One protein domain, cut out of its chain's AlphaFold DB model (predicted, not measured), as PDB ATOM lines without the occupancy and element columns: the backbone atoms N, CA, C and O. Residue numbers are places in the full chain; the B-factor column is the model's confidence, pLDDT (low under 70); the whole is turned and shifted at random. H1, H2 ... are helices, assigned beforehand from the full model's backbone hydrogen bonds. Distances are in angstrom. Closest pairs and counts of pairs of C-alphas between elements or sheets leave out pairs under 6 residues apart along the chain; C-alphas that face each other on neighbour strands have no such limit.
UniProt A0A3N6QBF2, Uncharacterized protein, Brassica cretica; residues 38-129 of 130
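What this domain is: This is residues 38 to 129 of the 130 residues of an uncharacterized protein of Brassica cretica (UniProt A0A3N6QBF2). A very long helix, H1, makes one arm of an uneven V, and a shorter helix, H2, folds back beside its last part as a helical hairpin; past the far end of H2, two short helices, H3 and H4, lie side by side as a small foot, apart from H1. Residues 38 to 62 of H1 stick out from the rest and make much of the length. The printed part has 92 residues, with four named helices in the order H1, H2, H3, H4 and no named strand, and its class is all helix. The whole is extended, with a radius of gyration of the C-alphas of 19.2 A, and its C-alphas span 60 by 33 by 23 A.

Where its parts are: Find C-alpha 38 at (44.649, -4.858, 118.887); from there H1, residues 38 to 75, runs 55.1 A to C-alpha 75 at (7.530, 35.814, 118.807). After six linking residues you reach H2, residues 82 to 99, which covers 26.3 A from first to last C-alpha. Next comes H3, residues 106 to 114, 11.7 A long. Last is H4, residues 120 to 127, 11.8 A long, ending at C-alpha 127 at (35.808, 39.445, 100.501).

How they stand to each other: Begin with the hairpin of H1 and H2. They touch, H1 with residues 63 to 73 alone, and their closest C-alphas are those of Leu 70 and Lys 88, 6.4 A apart. They run opposite ways at a steep tilt of 37 degrees, only just past shallow. H2 and H3 are apart, although they follow each other. Look then at H3 and H4, which are close but not clearly touching: their closest C-alphas, those of Cys 114 and Cys 122, are 6.7 A apart. These two run opposite ways at a shallow tilt of 32 degrees. H1 is apart from H3 and from H4, and H2 is apart from H4. In the backbones of H1 and H3 each O i to N i+4 pair is within hydrogen-bond range; in H2 it is 12 of 14 and in H4 2 of 4.

The domain as a whole: The two C-alphas farthest apart are those of Lys 38 and Pro 79, at 63.0 A. Without the stretches that stand free, residues 38 to 62, 101 to 109 and 115 to 121, the body has 51 residues and spans 36 by 23 by 22 A. The printed part has no cut. The link from H3 to H4 is tight, and those from H1 to H2 and from H2 to H3 are short. The mean pLDDT of the printed part is 73.5; look for values under 70 in residues 38 to 41, residue 77 and residues 98 to 129, where the model's confidence is low.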
ATOM      1  N   LYS A  38      45.626  -5.222 119.936       53.38
ATOM      2  CA  LYS A  38      44.649  -4.858 118.887       53.38
ATOM      3  C   LYS A  38      43.240  -4.649 119.458       53.38
ATOM      4  O   LYS A  38      42.489  -3.832 118.936       53.38
ATOM      5  N   VAL A  39      42.889  -5.373 120.523       57.16
ATOM      6  CA  VAL A  39      41.584  -5.263 121.197       57.16
ATOM      7  C   VAL A  39      41.516  -3.992 122.050       57.16
ATOM      8  O   VAL A  39      40.531  -3.263 121.965       57.16
ATOM      9  N   GLU A  40      42.580  -3.662 122.787       59.56
ATOM     10  CA  GLU A  40      42.650  -2.431 123.593       59.56
ATOM     11  C   GLU A  40      42.669  -1.159 122.727       59.56
ATOM     12  O   GLU A  40      41.956  -0.199 123.019       59.56
ATOM     13  N   GLY A  41      43.396  -1.164 121.601       65.62
ATOM     14  CA  GLY A  41      43.392  -0.041 120.655       65.62
ATOM     15  C   GLY A  41      42.027   0.199 119.996       65.62
ATOM     16  O   GLY A  41      41.651   1.345 119.747       65.62
ATOM     17  N   LYS A  42      41.251  -0.867 119.763       75.38
ATOM     18  CA  LYS A  42      39.894  -0.773 119.207       75.38
ATOM     19  C   LYS A  42      38.912  -0.174 120.218       75.38
ATOM     20  O   LYS A  42      38.139   0.701 119.845       75.38
ATOM     21  N   ALA A  43      39.003  -0.567 121.489       79.12
ATOM     22  CA  ALA A  43      38.197   0.022 122.557       79.12
ATOM     23  C   ALA A  43      38.499   1.523 122.734       79.12
ATOM     24  O   ALA A  43      37.580   2.333 122.785       79.12
ATOM     25  N   LEU A  44      39.777   1.927 122.747       82.38
ATOM     26  CA  LEU A  44      40.153   3.345 122.833       82.38
ATOM     27  C   LEU A  44      39.654   4.168 121.638       82.38
ATOM     28  O   LEU A  44      39.168   5.282 121.830       82.38
ATOM     29  N   ALA A  45      39.730   3.624 120.421       84.44
ATOM     30  CA  ALA A  45      39.183   4.276 119.232       84.44
ATOM     31  C   ALA A  45      37.653   4.439 119.314       84.44
ATOM     32  O   ALA A  45      37.122   5.493 118.962       84.44
ATOM     33  N   GLU A  46      36.942   3.436 119.835       88.25
ATOM     34  CA  GLU A  46      35.496   3.504 120.079       88.25
ATOM     35  C   GLU A  46      35.146   4.563 121.138       88.25
ATOM     36  O   GLU A  46      34.224   5.356 120.929       88.25
ATOM     37  N   PHE A  47      35.924   4.670 122.221       90.31
ATOM     38  CA  PHE A  47      35.754   5.729 123.223       90.31
ATOM     39  C   PHE A  47      36.022   7.127 122.655       90.31
ATOM     40  O   PHE A  47      35.258   8.056 122.923       90.31
ATOM     41  N   GLN A  48      37.073   7.296 121.848       90.69
ATOM     42  CA  GLN A  48      37.369   8.576 121.198       90.69
ATOM     43  C   GLN A  48      36.270   8.986 120.214       90.69
ATOM     44  O   GLN A  48      35.888  10.159 120.178       90.69
ATOM     45  N   SER A  49      35.737   8.029 119.450       92.88
ATOM     46  CA  SER A  49      34.615   8.259 118.538       92.88
ATOM     47  C   SER A  49      33.372   8.712 119.306       92.88
ATOM     48  O   SER A  49      32.818   9.775 119.027       92.88
ATOM     49  N   MET A  50      33.005   7.987 120.368       94.00
ATOM     50  CA  MET A  50      31.866   8.338 121.215       94.00
ATOM     51  C   MET A  50      32.024   9.722 121.861       94.00
ATOM     52  O   MET A  50      31.075  10.505 121.889       94.00
ATOM     53  N   TRP A  51      33.220  10.056 122.348       93.94
ATOM     54  CA  TRP A  51      33.506  11.376 122.912       93.94
ATOM     55  C   TRP A  51      33.403  12.494 121.872       93.94
ATOM     56  O   TRP A  51      32.904  13.580 122.170       93.94
ATOM     57  N   SER A  52      33.852  12.234 120.646       92.19
ATOM     58  CA  SER A  52      33.781  13.200 119.547       92.19
ATOM     59  C   SER A  52      32.331  13.488 119.163       92.19
ATOM     60  O   SER A  52      31.934  14.652 119.177       92.19
ATOM     61  N   ILE A  53      31.514  12.442 118.991       93.38
ATOM     62  CA  ILE A  53      30.067  12.569 118.758       93.38
ATOM     63  C   ILE A  53      29.410  13.333 119.911       93.38
ATOM     64  O   ILE A  53      28.636  14.261 119.694       93.38
ATOM     65  N   LYS A  54      29.771  13.019 121.162       94.94
ATOM     66  CA  LYS A  54      29.221  13.714 122.332       94.94
ATOM     67  C   LYS A  54      29.527  15.211 122.322       94.94
ATOM     68  O   LYS A  54      28.672  16.003 122.717       94.94
ATOM     69  N   LYS A  55      30.730  15.612 121.904       94.50
ATOM     70  CA  LYS A  55      31.094  17.031 121.779       94.50
ATOM     71  C   LYS A  55      30.277  17.727 120.695       94.50
ATOM     72  O   LYS A  55      29.809  18.838 120.929       94.50
ATOM     73  N   GLU A  56      30.083  17.077 119.552       92.25
ATOM     74  CA  GLU A  56      29.254  17.604 118.464       92.25
ATOM     75  C   GLU A  56      27.792  17.755 118.900       92.25
ATOM     76  O   GLU A  56      27.217  18.830 118.742       92.25
ATOM     77  N   ASP A  57      27.225  16.751 119.569       92.81
ATOM     78  CA  ASP A  57      25.873  16.808 120.134       92.81
ATOM     79  C   ASP A  57      25.702  17.967 121.120       92.81
ATOM     80  O   ASP A  57      24.669  18.644 121.134       92.81
ATOM     81  N   LEU A  58      26.699  18.198 121.977       94.06
ATOM     82  CA  LEU A  58      26.680  19.311 122.924       94.06
ATOM     83  C   LEU A  58      26.743  20.658 122.198       94.06
ATOM     84  O   LEU A  58      25.976  21.557 122.544       94.06
ATOM     85  N   ALA A  59      27.578  20.779 121.165       89.88
ATOM     86  CA  ALA A  59      27.667  21.987 120.347       89.88
ATOM     87  C   ALA A  59      26.356  22.267 119.589       89.88
ATOM     88  O   ALA A  59      25.862  23.397 119.585       89.88
ATOM     89  N   ILE A  60      25.734  21.237 119.006       90.50
ATOM     90  CA  ILE A  60      24.431  21.351 118.339       90.50
ATOM     91  C   ILE A  60      23.352  21.736 119.354       90.50
ATOM     92  O   ILE A  60      22.528  22.607 119.080       90.50
ATOM     93  N   LYS A  61      23.357  21.146 120.552       93.06
ATOM     94  CA  LYS A  61      22.389  21.477 121.605       93.06
ATOM     95  C   LYS A  61      22.521  22.923 122.083       93.06
ATOM     96  O   LYS A  61      21.500  23.578 122.281       93.06
ATOM     97  N   GLU A  62      23.744  23.432 122.218       91.50
ATOM     98  CA  GLU A  62      24.006  24.846 122.516       91.50
ATOM     99  C   GLU A  62      23.504  25.762 121.389       91.50
ATOM    100  O   GLU A  62      22.906  26.810 121.640       91.50
ATOM    101  N   ARG A  63      23.691  25.364 120.128       90.56
ATOM    102  CA  ARG A  63      23.142  26.101 118.984       90.56
ATOM    103  C   ARG A  63      21.613  26.127 119.024       90.56
ATOM    104  O   ARG A  63      21.015  27.191 118.878       90.56
ATOM    105  N   LEU A  64      20.982  24.977 119.244       90.44
ATOM    106  CA  LEU A  64      19.527  24.856 119.291       90.44
ATOM    107  C   LEU A  64      18.924  25.657 120.447       90.44
ATOM    108  O   LEU A  64      17.858  26.241 120.277       90.44
ATOM    109  N   SER A  65      19.581  25.725 121.609       92.75
ATOM    110  CA  SER A  65      19.088  26.538 122.725       92.75
ATOM    111  C   SER A  65      19.129  28.035 122.405       92.75
ATOM    112  O   SER A  65      18.150  28.734 122.668       92.75
ATOM    113  N   LYS A  66      20.201  28.521 121.763       90.88
ATOM    114  CA  LYS A  66      20.299  29.914 121.289       90.88
ATOM    115  C   LYS A  66      19.244  30.238 120.234       90.88
ATOM    116  O   LYS A  66      18.655  31.313 120.278       90.88
ATOM    117  N   MET A  67      18.981  29.306 119.320       89.88
ATOM    118  CA  MET A  67      17.979  29.473 118.266       89.88
ATOM    119  C   MET A  67      16.558  29.514 118.843       89.88
ATOM    120  O   MET A  67      15.815  30.441 118.558       89.88
ATOM    121  N   LYS A  68      16.228  28.616 119.782       91.31
ATOM    122  CA  LYS A  68      14.946  28.648 120.511       91.31
ATOM    123  C   LYS A  68      14.739  29.939 121.303       91.31
ATOM    124  O   LYS A  68      13.624  30.457 121.363       91.31
ATOM    125  N   LEU A  69      15.799  30.453 121.929       91.25
ATOM    126  CA  LEU A  69      15.750  31.738 122.624       91.25
ATOM    127  C   LEU A  69      15.474  32.878 121.636       91.25
ATOM    128  O   LEU A  69      14.639  33.734 121.913       91.25
ATOM    129  N   LEU A  70      16.138  32.865 120.479       89.75
ATOM    130  CA  LEU A  70      15.913  33.840 119.419       89.75
ATOM    131  C   LEU A  70      14.472  33.786 118.890       89.75
ATOM    132  O   LEU A  70      13.842  34.833 118.784       89.75
ATOM    133  N   ASP A  71      13.936  32.592 118.632       88.56
ATOM    134  CA  ASP A  71      12.551  32.398 118.188       88.56
ATOM    135  C   ASP A  71      11.552  32.938 119.217       88.56
ATOM    136  O   ASP A  71      10.594  33.624 118.869       88.56
ATOM    137  N   SER A  72      11.817  32.703 120.505       89.75
ATOM    138  CA  SER A  72      10.982  33.214 121.599       89.75
ATOM    139  C   SER A  72      11.015  34.744 121.680       89.75
ATOM    140  O   SER A  72       9.983  35.370 121.908       89.75
ATOM    141  N   LEU A  73      12.185  35.359 121.466       87.62
ATOM    142  CA  LEU A  73      12.333  36.819 121.409       87.62
ATOM    143  C   LEU A  73      11.686  37.420 120.154       87.62
ATOM    144  O   LEU A  73      11.209  38.547 120.199       87.62
ATOM    145  N   LEU A  74      11.671  36.689 119.038       85.75
ATOM    146  CA  LEU A  74      11.011  37.095 117.793       85.75
ATOM    147  C   LEU A  74       9.485  36.975 117.861       85.75
ATOM    148  O   LEU A  74       8.793  37.751 117.210       85.75
ATOM    149  N   ALA A  75       8.966  36.022 118.636       87.94
ATOM    150  CA  ALA A  75       7.530  35.814 118.807       87.94
ATOM    151  C   ALA A  75       6.850  36.920 119.632       87.94
ATOM    152  O   ALA A  75       5.636  37.105 119.527       87.94
ATOM    153  N   LYS A  76       7.611  37.668 120.442       82.44
ATOM    154  CA  LYS A  76       7.099  38.853 121.136       82.44
ATOM    155  C   LYS A  76       6.825  39.960 120.103       82.44
ATOM    156  O   LYS A  76       7.753  40.475 119.491       82.44
ATOM    157  N   GLN A  77       5.551  40.316 119.907       68.38
ATOM    158  CA  GLN A  77       5.130  41.444 119.051       68.38
ATOM    159  C   GLN A  77       5.245  42.815 119.739       68.38
ATOM    160  O   GLN A  77       5.091  43.845 119.086       68.38
ATOM    161  N   GLU A  78       5.484  42.841 121.048       75.75
ATOM    162  CA  GLU A  78       5.641  44.076 121.818       75.75
ATOM    163  C   GLU A  78       7.033  44.695 121.578       75.75
ATOM    164  O   GLU A  78       7.982  43.939 121.335       75.75
ATOM    165  N   PRO A  79       7.188  46.037 121.625       76.81
ATOM    166  CA  PRO A  79       8.495  46.675 121.519       76.81
ATOM    167  C   PRO A  79       9.462  46.068 122.537       76.81
ATOM    168  O   PRO A  79       9.270  46.187 123.747       76.81
ATOM    169  N   LEU A  80      10.485  45.378 122.032       80.38
ATOM    170  CA  LEU A  80      11.520  44.797 122.871       80.38
ATOM    171  C   LEU A  80      12.256  45.927 123.582       80.38
ATOM    172  O   LEU A  80      12.579  46.952 122.984       80.38
ATOM    173  N   VAL A  81      12.549  45.726 124.862       85.56
ATOM    174  CA  VAL A  81      13.355  46.691 125.611       85.56
ATOM    175  C   VAL A  81      14.781  46.689 125.041       85.56
ATOM    176  O   VAL A  81      15.260  45.651 124.579       85.56
ATOM    177  N   ASP A  82      15.498  47.817 125.101       84.94
ATOM    178  CA  ASP A  82      16.830  47.995 124.485       84.94
ATOM    179  C   ASP A  82      17.821  46.849 124.775       84.94
ATOM    180  O   ASP A  82      18.617  46.446 123.921       84.94
ATOM    181  N   TYR A  83      17.767  46.276 125.982       86.56
ATOM    182  CA  TYR A  83      18.626  45.154 126.365       86.56
ATOM    183  C   TYR A  83      18.248  43.835 125.663       86.56
ATOM    184  O   TYR A  83      19.140  43.056 125.313       86.56
ATOM    185  N   GLU A  84      16.957  43.583 125.422       86.81
ATOM    186  CA  GLU A  84      16.467  42.418 124.676       86.81
ATOM    187  C   GLU A  84      16.838  42.543 123.193       86.81
ATOM    188  O   GLU A  84      17.289  41.568 122.583       86.81
ATOM    189  N   GLU A  85      16.751  43.746 122.618       87.00
ATOM    190  CA  GLU A  85      17.225  44.000 121.256       87.00
ATOM    191  C   GLU A  85      18.732  43.775 121.109       87.00
ATOM    192  O   GLU A  85      19.188  43.148 120.146       87.00
ATOM    193  N   ALA A  86      19.523  44.280 122.057       89.44
ATOM    194  CA  ALA A  86      20.965  44.081 122.061       89.44
ATOM    195  C   ALA A  86      21.318  42.589 122.170       89.44
ATOM    196  O   ALA A  86      22.217  42.111 121.472       89.44
ATOM    197  N   LEU A  87      20.594  41.833 123.002       90.62
ATOM    198  CA  LEU A  87      20.755  40.385 123.124       90.62
ATOM    199  C   LEU A  87      20.396  39.665 121.817       90.62
ATOM    200  O   LEU A  87      21.173  38.837 121.343       90.62
ATOM    201  N   LYS A  88      19.274  40.028 121.189       88.44
ATOM    202  CA  LYS A  88      18.846  39.508 119.884       88.44
ATOM    203  C   LYS A  88      19.918  39.731 118.812       88.44
ATOM    204  O   LYS A  88      20.321  38.780 118.144       88.44
ATOM    205  N   LYS A  89      20.452  40.953 118.701       89.00
ATOM    206  CA  LYS A  89      21.541  41.303 117.764       89.00
ATOM    207  C   LYS A  89      22.814  40.489 118.029       89.00
ATOM    208  O   LYS A  89      23.435  40.003 117.083       89.00
ATOM    209  N   LYS A  90      23.185  40.283 119.299       90.94
ATOM    210  CA  LYS A  90      24.336  39.449 119.691       90.94
ATOM    211  C   LYS A  90      24.143  37.985 119.297       90.94
ATOM    212  O   LYS A  90      25.041  37.412 118.689       90.94
ATOM    213  N   ILE A  91      22.984  37.392 119.592       90.50
ATOM    214  CA  ILE A  91      22.690  35.989 119.256       90.50
ATOM    215  C   ILE A  91      22.713  35.781 117.738       90.50
ATOM    216  O   ILE A  91      23.375  34.859 117.269       90.50
ATOM    217  N   ILE A  92      22.070  36.666 116.965       88.31
ATOM    218  CA  ILE A  92      22.087  36.613 115.493       88.31
ATOM    219  C   ILE A  92      23.525  36.686 114.966       88.31
ATOM    220  O   ILE A  92      23.915  35.886 114.118       88.31
ATOM    221  N   THR A  93      24.328  37.609 115.497       87.19
ATOM    222  CA  THR A  93      25.731  37.791 115.099       87.19
ATOM    223  C   THR A  93      26.570  36.545 115.393       87.19
ATOM    224  O   THR A  93      27.335  36.094 114.545       87.19
ATOM    225  N   GLU A  94      26.420  35.961 116.582       86.25
ATOM    226  CA  GLU A  94      27.157  34.763 116.993       86.25
ATOM    227  C   GLU A  94      26.767  33.517 116.188       86.25
ATOM    228  O   GLU A  94      27.640  32.711 115.862       86.25
ATOM    229  N   LEU A  95      25.486  33.368 115.833       85.50
ATOM    230  CA  LEU A  95      25.027  32.298 114.944       85.50
ATOM    231  C   LEU A  95      25.554  32.504 113.514       85.50
ATOM    232  O   LEU A  95      26.100  31.572 112.929       85.50
ATOM    233  N   SER A  96      25.502  33.736 112.994       78.44
ATOM    234  CA  SER A  96      25.936  34.066 111.624       78.44
ATOM    235  C   SER A  96      27.439  33.851 111.397       78.44
ATOM    236  O   SER A  96      27.844  33.353 110.349       78.44
ATOM    237  N   LYS A  97      28.287  34.169 112.386       75.75
ATOM    238  CA  LYS A  97      29.750  33.986 112.290       75.75
ATOM    239  C   LYS A  97      30.179  32.528 112.097       75.75
ATOM    240  O   LYS A  97      31.249  32.285 111.549       75.75
ATOM    241  N   ARG A  98      29.394  31.564 112.586       62.28
ATOM    242  CA  ARG A  98      29.769  30.137 112.610       62.28
ATOM    243  C   ARG A  98      29.202  29.331 111.437       62.28
ATOM    244  O   ARG A  98      29.684  28.234 111.186       62.28
ATOM    245  N   GLU A  99      28.221  29.868 110.710       57.38
ATOM    246  CA  GLU A  99      27.590  29.196 109.559       57.38
ATOM    247  C   GLU A  99      28.411  29.340 108.263       57.38
ATOM    248  O   GLU A  99      28.330  28.491 107.378       57.38
ATOM    249  N   CYS A 100      29.269  30.364 108.161       44.50
ATOM    250  CA  CYS A 100      30.084  30.619 106.965       44.50
ATOM    251  C   CYS A 100      31.203  29.574 106.743       44.50
ATOM    252  O   CYS A 100      31.729  29.446 105.640       44.50
ATOM    253  N   SER A 101      31.546  28.776 107.759       45.19
ATOM    254  CA  SER A 101      32.604  27.755 107.680       45.19
ATOM    255  C   SER A 101      32.145  26.370 107.207       45.19
ATOM    256  O   SER A 101      32.985  25.507 106.969       45.19
ATOM    257  N   SER A 102      30.841  26.124 107.068       47.91
ATOM    258  CA  SER A 102      30.301  24.803 106.716       47.91
ATOM    259  C   SER A 102      29.443  24.883 105.458       47.91
ATOM    260  O   SER A 102      28.216  24.909 105.510       47.91
ATOM    261  N   GLY A 103      30.103  24.939 104.301       56.72
ATOM    262  CA  GLY A 103      29.434  24.788 103.017       56.72
ATOM    263  C   GLY A 103      28.828  23.391 102.871       56.72
ATOM    264  O   GLY A 103      29.555  22.409 102.970       56.72
ATOM    265  N   LEU A 104      27.518  23.324 102.600       43.56
ATOM    266  CA  LEU A 104      26.959  22.446 101.555       43.56
ATOM    267  C   LEU A 104      25.499  22.776 101.170       43.56
ATOM    268  O   LEU A 104      25.044  22.300 100.136       43.56
ATOM    269  N   LEU A 105      24.761  23.612 101.918       46.50
ATOM    270  CA  LEU A 105      23.378  23.994 101.548       46.50
ATOM    271  C   LEU A 105      23.165  25.484 101.209       46.50
ATOM    272  O   LEU A 105      22.137  25.838 100.633       46.50
ATOM    273  N   GLU A 106      24.152  26.346 101.447       48.66
ATOM    274  CA  GLU A 106      23.993  27.805 101.342       48.66
ATOM    275  C   GLU A 106      24.232  28.403  99.946       48.66
ATOM    276  O   GLU A 106      24.006  29.591  99.766       48.66
ATOM    277  N   VAL A 107      24.623  27.651  98.906       54.34
ATOM    278  CA  VAL A 107      24.781  28.284  97.572       54.34
ATOM    279  C   VAL A 107      23.418  28.718  97.012       54.34
ATOM    280  O   VAL A 107      23.304  29.762  96.378       54.34
ATOM    281  N   LYS A 108      22.349  27.961  97.298       55.12
ATOM    282  CA  LYS A 108      20.991  28.293  96.836       55.12
ATOM    283  C   LYS A 108      20.338  29.404  97.656       55.12
ATOM    284  O   LYS A 108      19.671  30.252  97.066       55.12
ATOM    285  N   LEU A 109      20.536  29.433  98.975       49.47
ATOM    286  CA  LEU A 109      19.968  30.490  99.815       49.47
ATOM    287  C   LEU A 109      20.750  31.802  99.682       49.47
ATOM    288  O   LEU A 109      20.129  32.858  99.607       49.47
ATOM    289  N   CYS A 110      22.075  31.739  99.505       50.91
ATOM    290  CA  CYS A 110      22.902  32.899  99.173       50.91
ATOM    291  C   CYS A 110      22.451  33.559  97.857       50.91
ATOM    292  O   CYS A 110      22.257  34.770  97.820       50.91
ATOM    293  N   VAL A 111      22.161  32.782  96.803       53.59
ATOM    294  CA  VAL A 111      21.625  33.327  95.537       53.59
ATOM    295  C   VAL A 111      20.221  33.933  95.713       53.59
ATOM    296  O   VAL A 111      19.938  34.985  95.141       53.59
ATOM    297  N   LEU A 112      19.353  33.328  96.534       53.97
ATOM    298  CA  LEU A 112      17.988  33.826  96.778       53.97
ATOM    299  C   LEU A 112      17.945  35.083  97.662       53.97
ATOM    300  O   LEU A 112      17.154  35.988  97.396       53.97
ATOM    301  N   LEU A 113      18.811  35.178  98.674       52.38
ATOM    302  CA  LEU A 113      18.970  36.380  99.499       52.38
ATOM    303  C   LEU A 113      19.608  37.523  98.695       52.38
ATOM    304  O   LEU A 113      19.181  38.670  98.826       52.38
ATOM    305  N   CYS A 114      20.534  37.210  97.780       49.56
ATOM    306  CA  CYS A 114      21.132  38.184  96.862       49.56
ATOM    307  C   CYS A 114      20.103  38.791  95.883       49.56
ATOM    308  O   CYS A 114      20.268  39.921  95.430       49.56
ATOM    309  N   HIS A 115      19.005  38.081  95.601       47.12
ATOM    310  CA  HIS A 115      17.937  38.557  94.718       47.12
ATOM    311  C   HIS A 115      16.859  39.400  95.434       47.12
ATOM    312  O   HIS A 115      16.024  40.003  94.757       47.12
ATOM    313  N   ARG A 116      16.817  39.454  96.781       63.53
ATOM    314  CA  ARG A 116      15.691  40.079  97.512       63.53
ATOM    315  C   ARG A 116      16.027  41.248  98.441       63.53
ATOM    316  O   ARG A 116      15.093  41.939  98.829       63.53
ATOM    317  N   GLN A 117      17.287  41.548  98.764       43.78
ATOM    318  CA  GLN A 117      17.602  42.802  99.467       43.78
ATOM    319  C   GLN A 117      19.071  43.221  99.284       43.78
ATOM    320  O   GLN A 117      19.975  42.476  99.638       43.78
ATOM    321  N   GLU A 118      19.279  44.426  98.734       45.16
ATOM    322  CA  GLU A 118      20.516  45.231  98.746       45.16
ATOM    323  C   GLU A 118      21.842  44.449  98.625       45.16
ATOM    324  O   GLU A 118      22.553  44.196  99.600       45.16
ATOM    325  N   VAL A 119      22.228  44.181  97.374       50.22
ATOM    326  CA  VAL A 119      23.509  43.630  96.874       50.22
ATOM    327  C   VAL A 119      24.810  44.133  97.541       50.22
ATOM    328  O   VAL A 119      25.872  43.554  97.320       50.22
ATOM    329  N   LYS A 120      24.773  45.173  98.385       51.84
ATOM    330  CA  LYS A 120      25.949  45.716  99.081       51.84
ATOM    331  C   LYS A 120      26.472  44.831 100.219       51.84
ATOM    332  O   LYS A 120      27.677  44.839 100.456       51.84
ATOM    333  N   LEU A 121      25.625  44.059 100.909       49.41
ATOM    334  CA  LEU A 121      26.092  43.251 102.052       49.41
ATOM    335  C   LEU A 121      26.685  41.895 101.628       49.41
ATOM    336  O   LEU A 121      27.561  41.361 102.306       49.41
ATOM    337  N   CYS A 122      26.270  41.378 100.468       45.81
ATOM    338  CA  CYS A 122      26.741  40.091  99.949       45.81
ATOM    339  C   CYS A 122      28.230  40.141  99.540       45.81
ATOM    340  O   CYS A 122      28.989  39.215  99.817       45.81
ATOM    341  N   VAL A 123      28.692  41.267  98.976       50.06
ATOM    342  CA  VAL A 123      30.116  41.468  98.640       50.06
ATOM    343  C   VAL A 123      30.983  41.612  99.901       50.06
ATOM    344  O   VAL A 123      32.109  41.114  99.931       50.06
ATOM    345  N   PHE A 124      30.456  42.224 100.969       52.44
ATOM    346  CA  PHE A 124      31.190  42.405 102.227       52.44
ATOM    347  C   PHE A 124      31.456  41.072 102.948       52.44
ATOM    348  O   PHE A 124      32.550  40.867 103.471       52.44
ATOM    349  N   MET A 125      30.499  40.136 102.922       51.50
ATOM    350  CA  MET A 125      30.651  38.827 103.573       51.50
ATOM    351  C   MET A 125      31.632  37.881 102.861       51.50
ATOM    352  O   MET A 125      32.229  37.042 103.528       51.50
ATOM    353  N   CYS A 126      31.836  38.018 101.544       46.94
ATOM    354  CA  CYS A 126      32.714  37.119 100.782       46.94
ATOM    355  C   CYS A 126      34.169  37.601 100.636       46.94
ATOM    356  O   CYS A 126      35.046  36.770 100.422       46.94
ATOM    357  N   HIS A 127      34.455  38.905 100.746       50.72
ATOM    358  CA  HIS A 127      35.808  39.445 100.501       50.72
ATOM    359  C   HIS A 127      36.447  40.204 101.682       50.72
ATOM    360  O   HIS A 127      37.603  40.609 101.583       50.72
ATOM    361  N   GLY A 128      35.749  40.391 102.805       47.53
ATOM    362  CA  GLY A 128      36.195  41.246 103.912       47.53
ATOM    363  C   GLY A 128      36.968  40.569 105.051       47.53
ATOM    364  O   GLY A 128      36.672  40.854 106.206       47.53
ATOM    365  N   ASN A 129      37.929  39.681 104.779       42.78
ATOM    366  CA  ASN A 129      38.939  39.289 105.779       42.78
ATOM    367  C   ASN A 129      40.317  39.126 105.114       42.78
ATOM    368  O   ASN A 129      40.724  38.025 104.741       42.78
TER     369      ASN A 129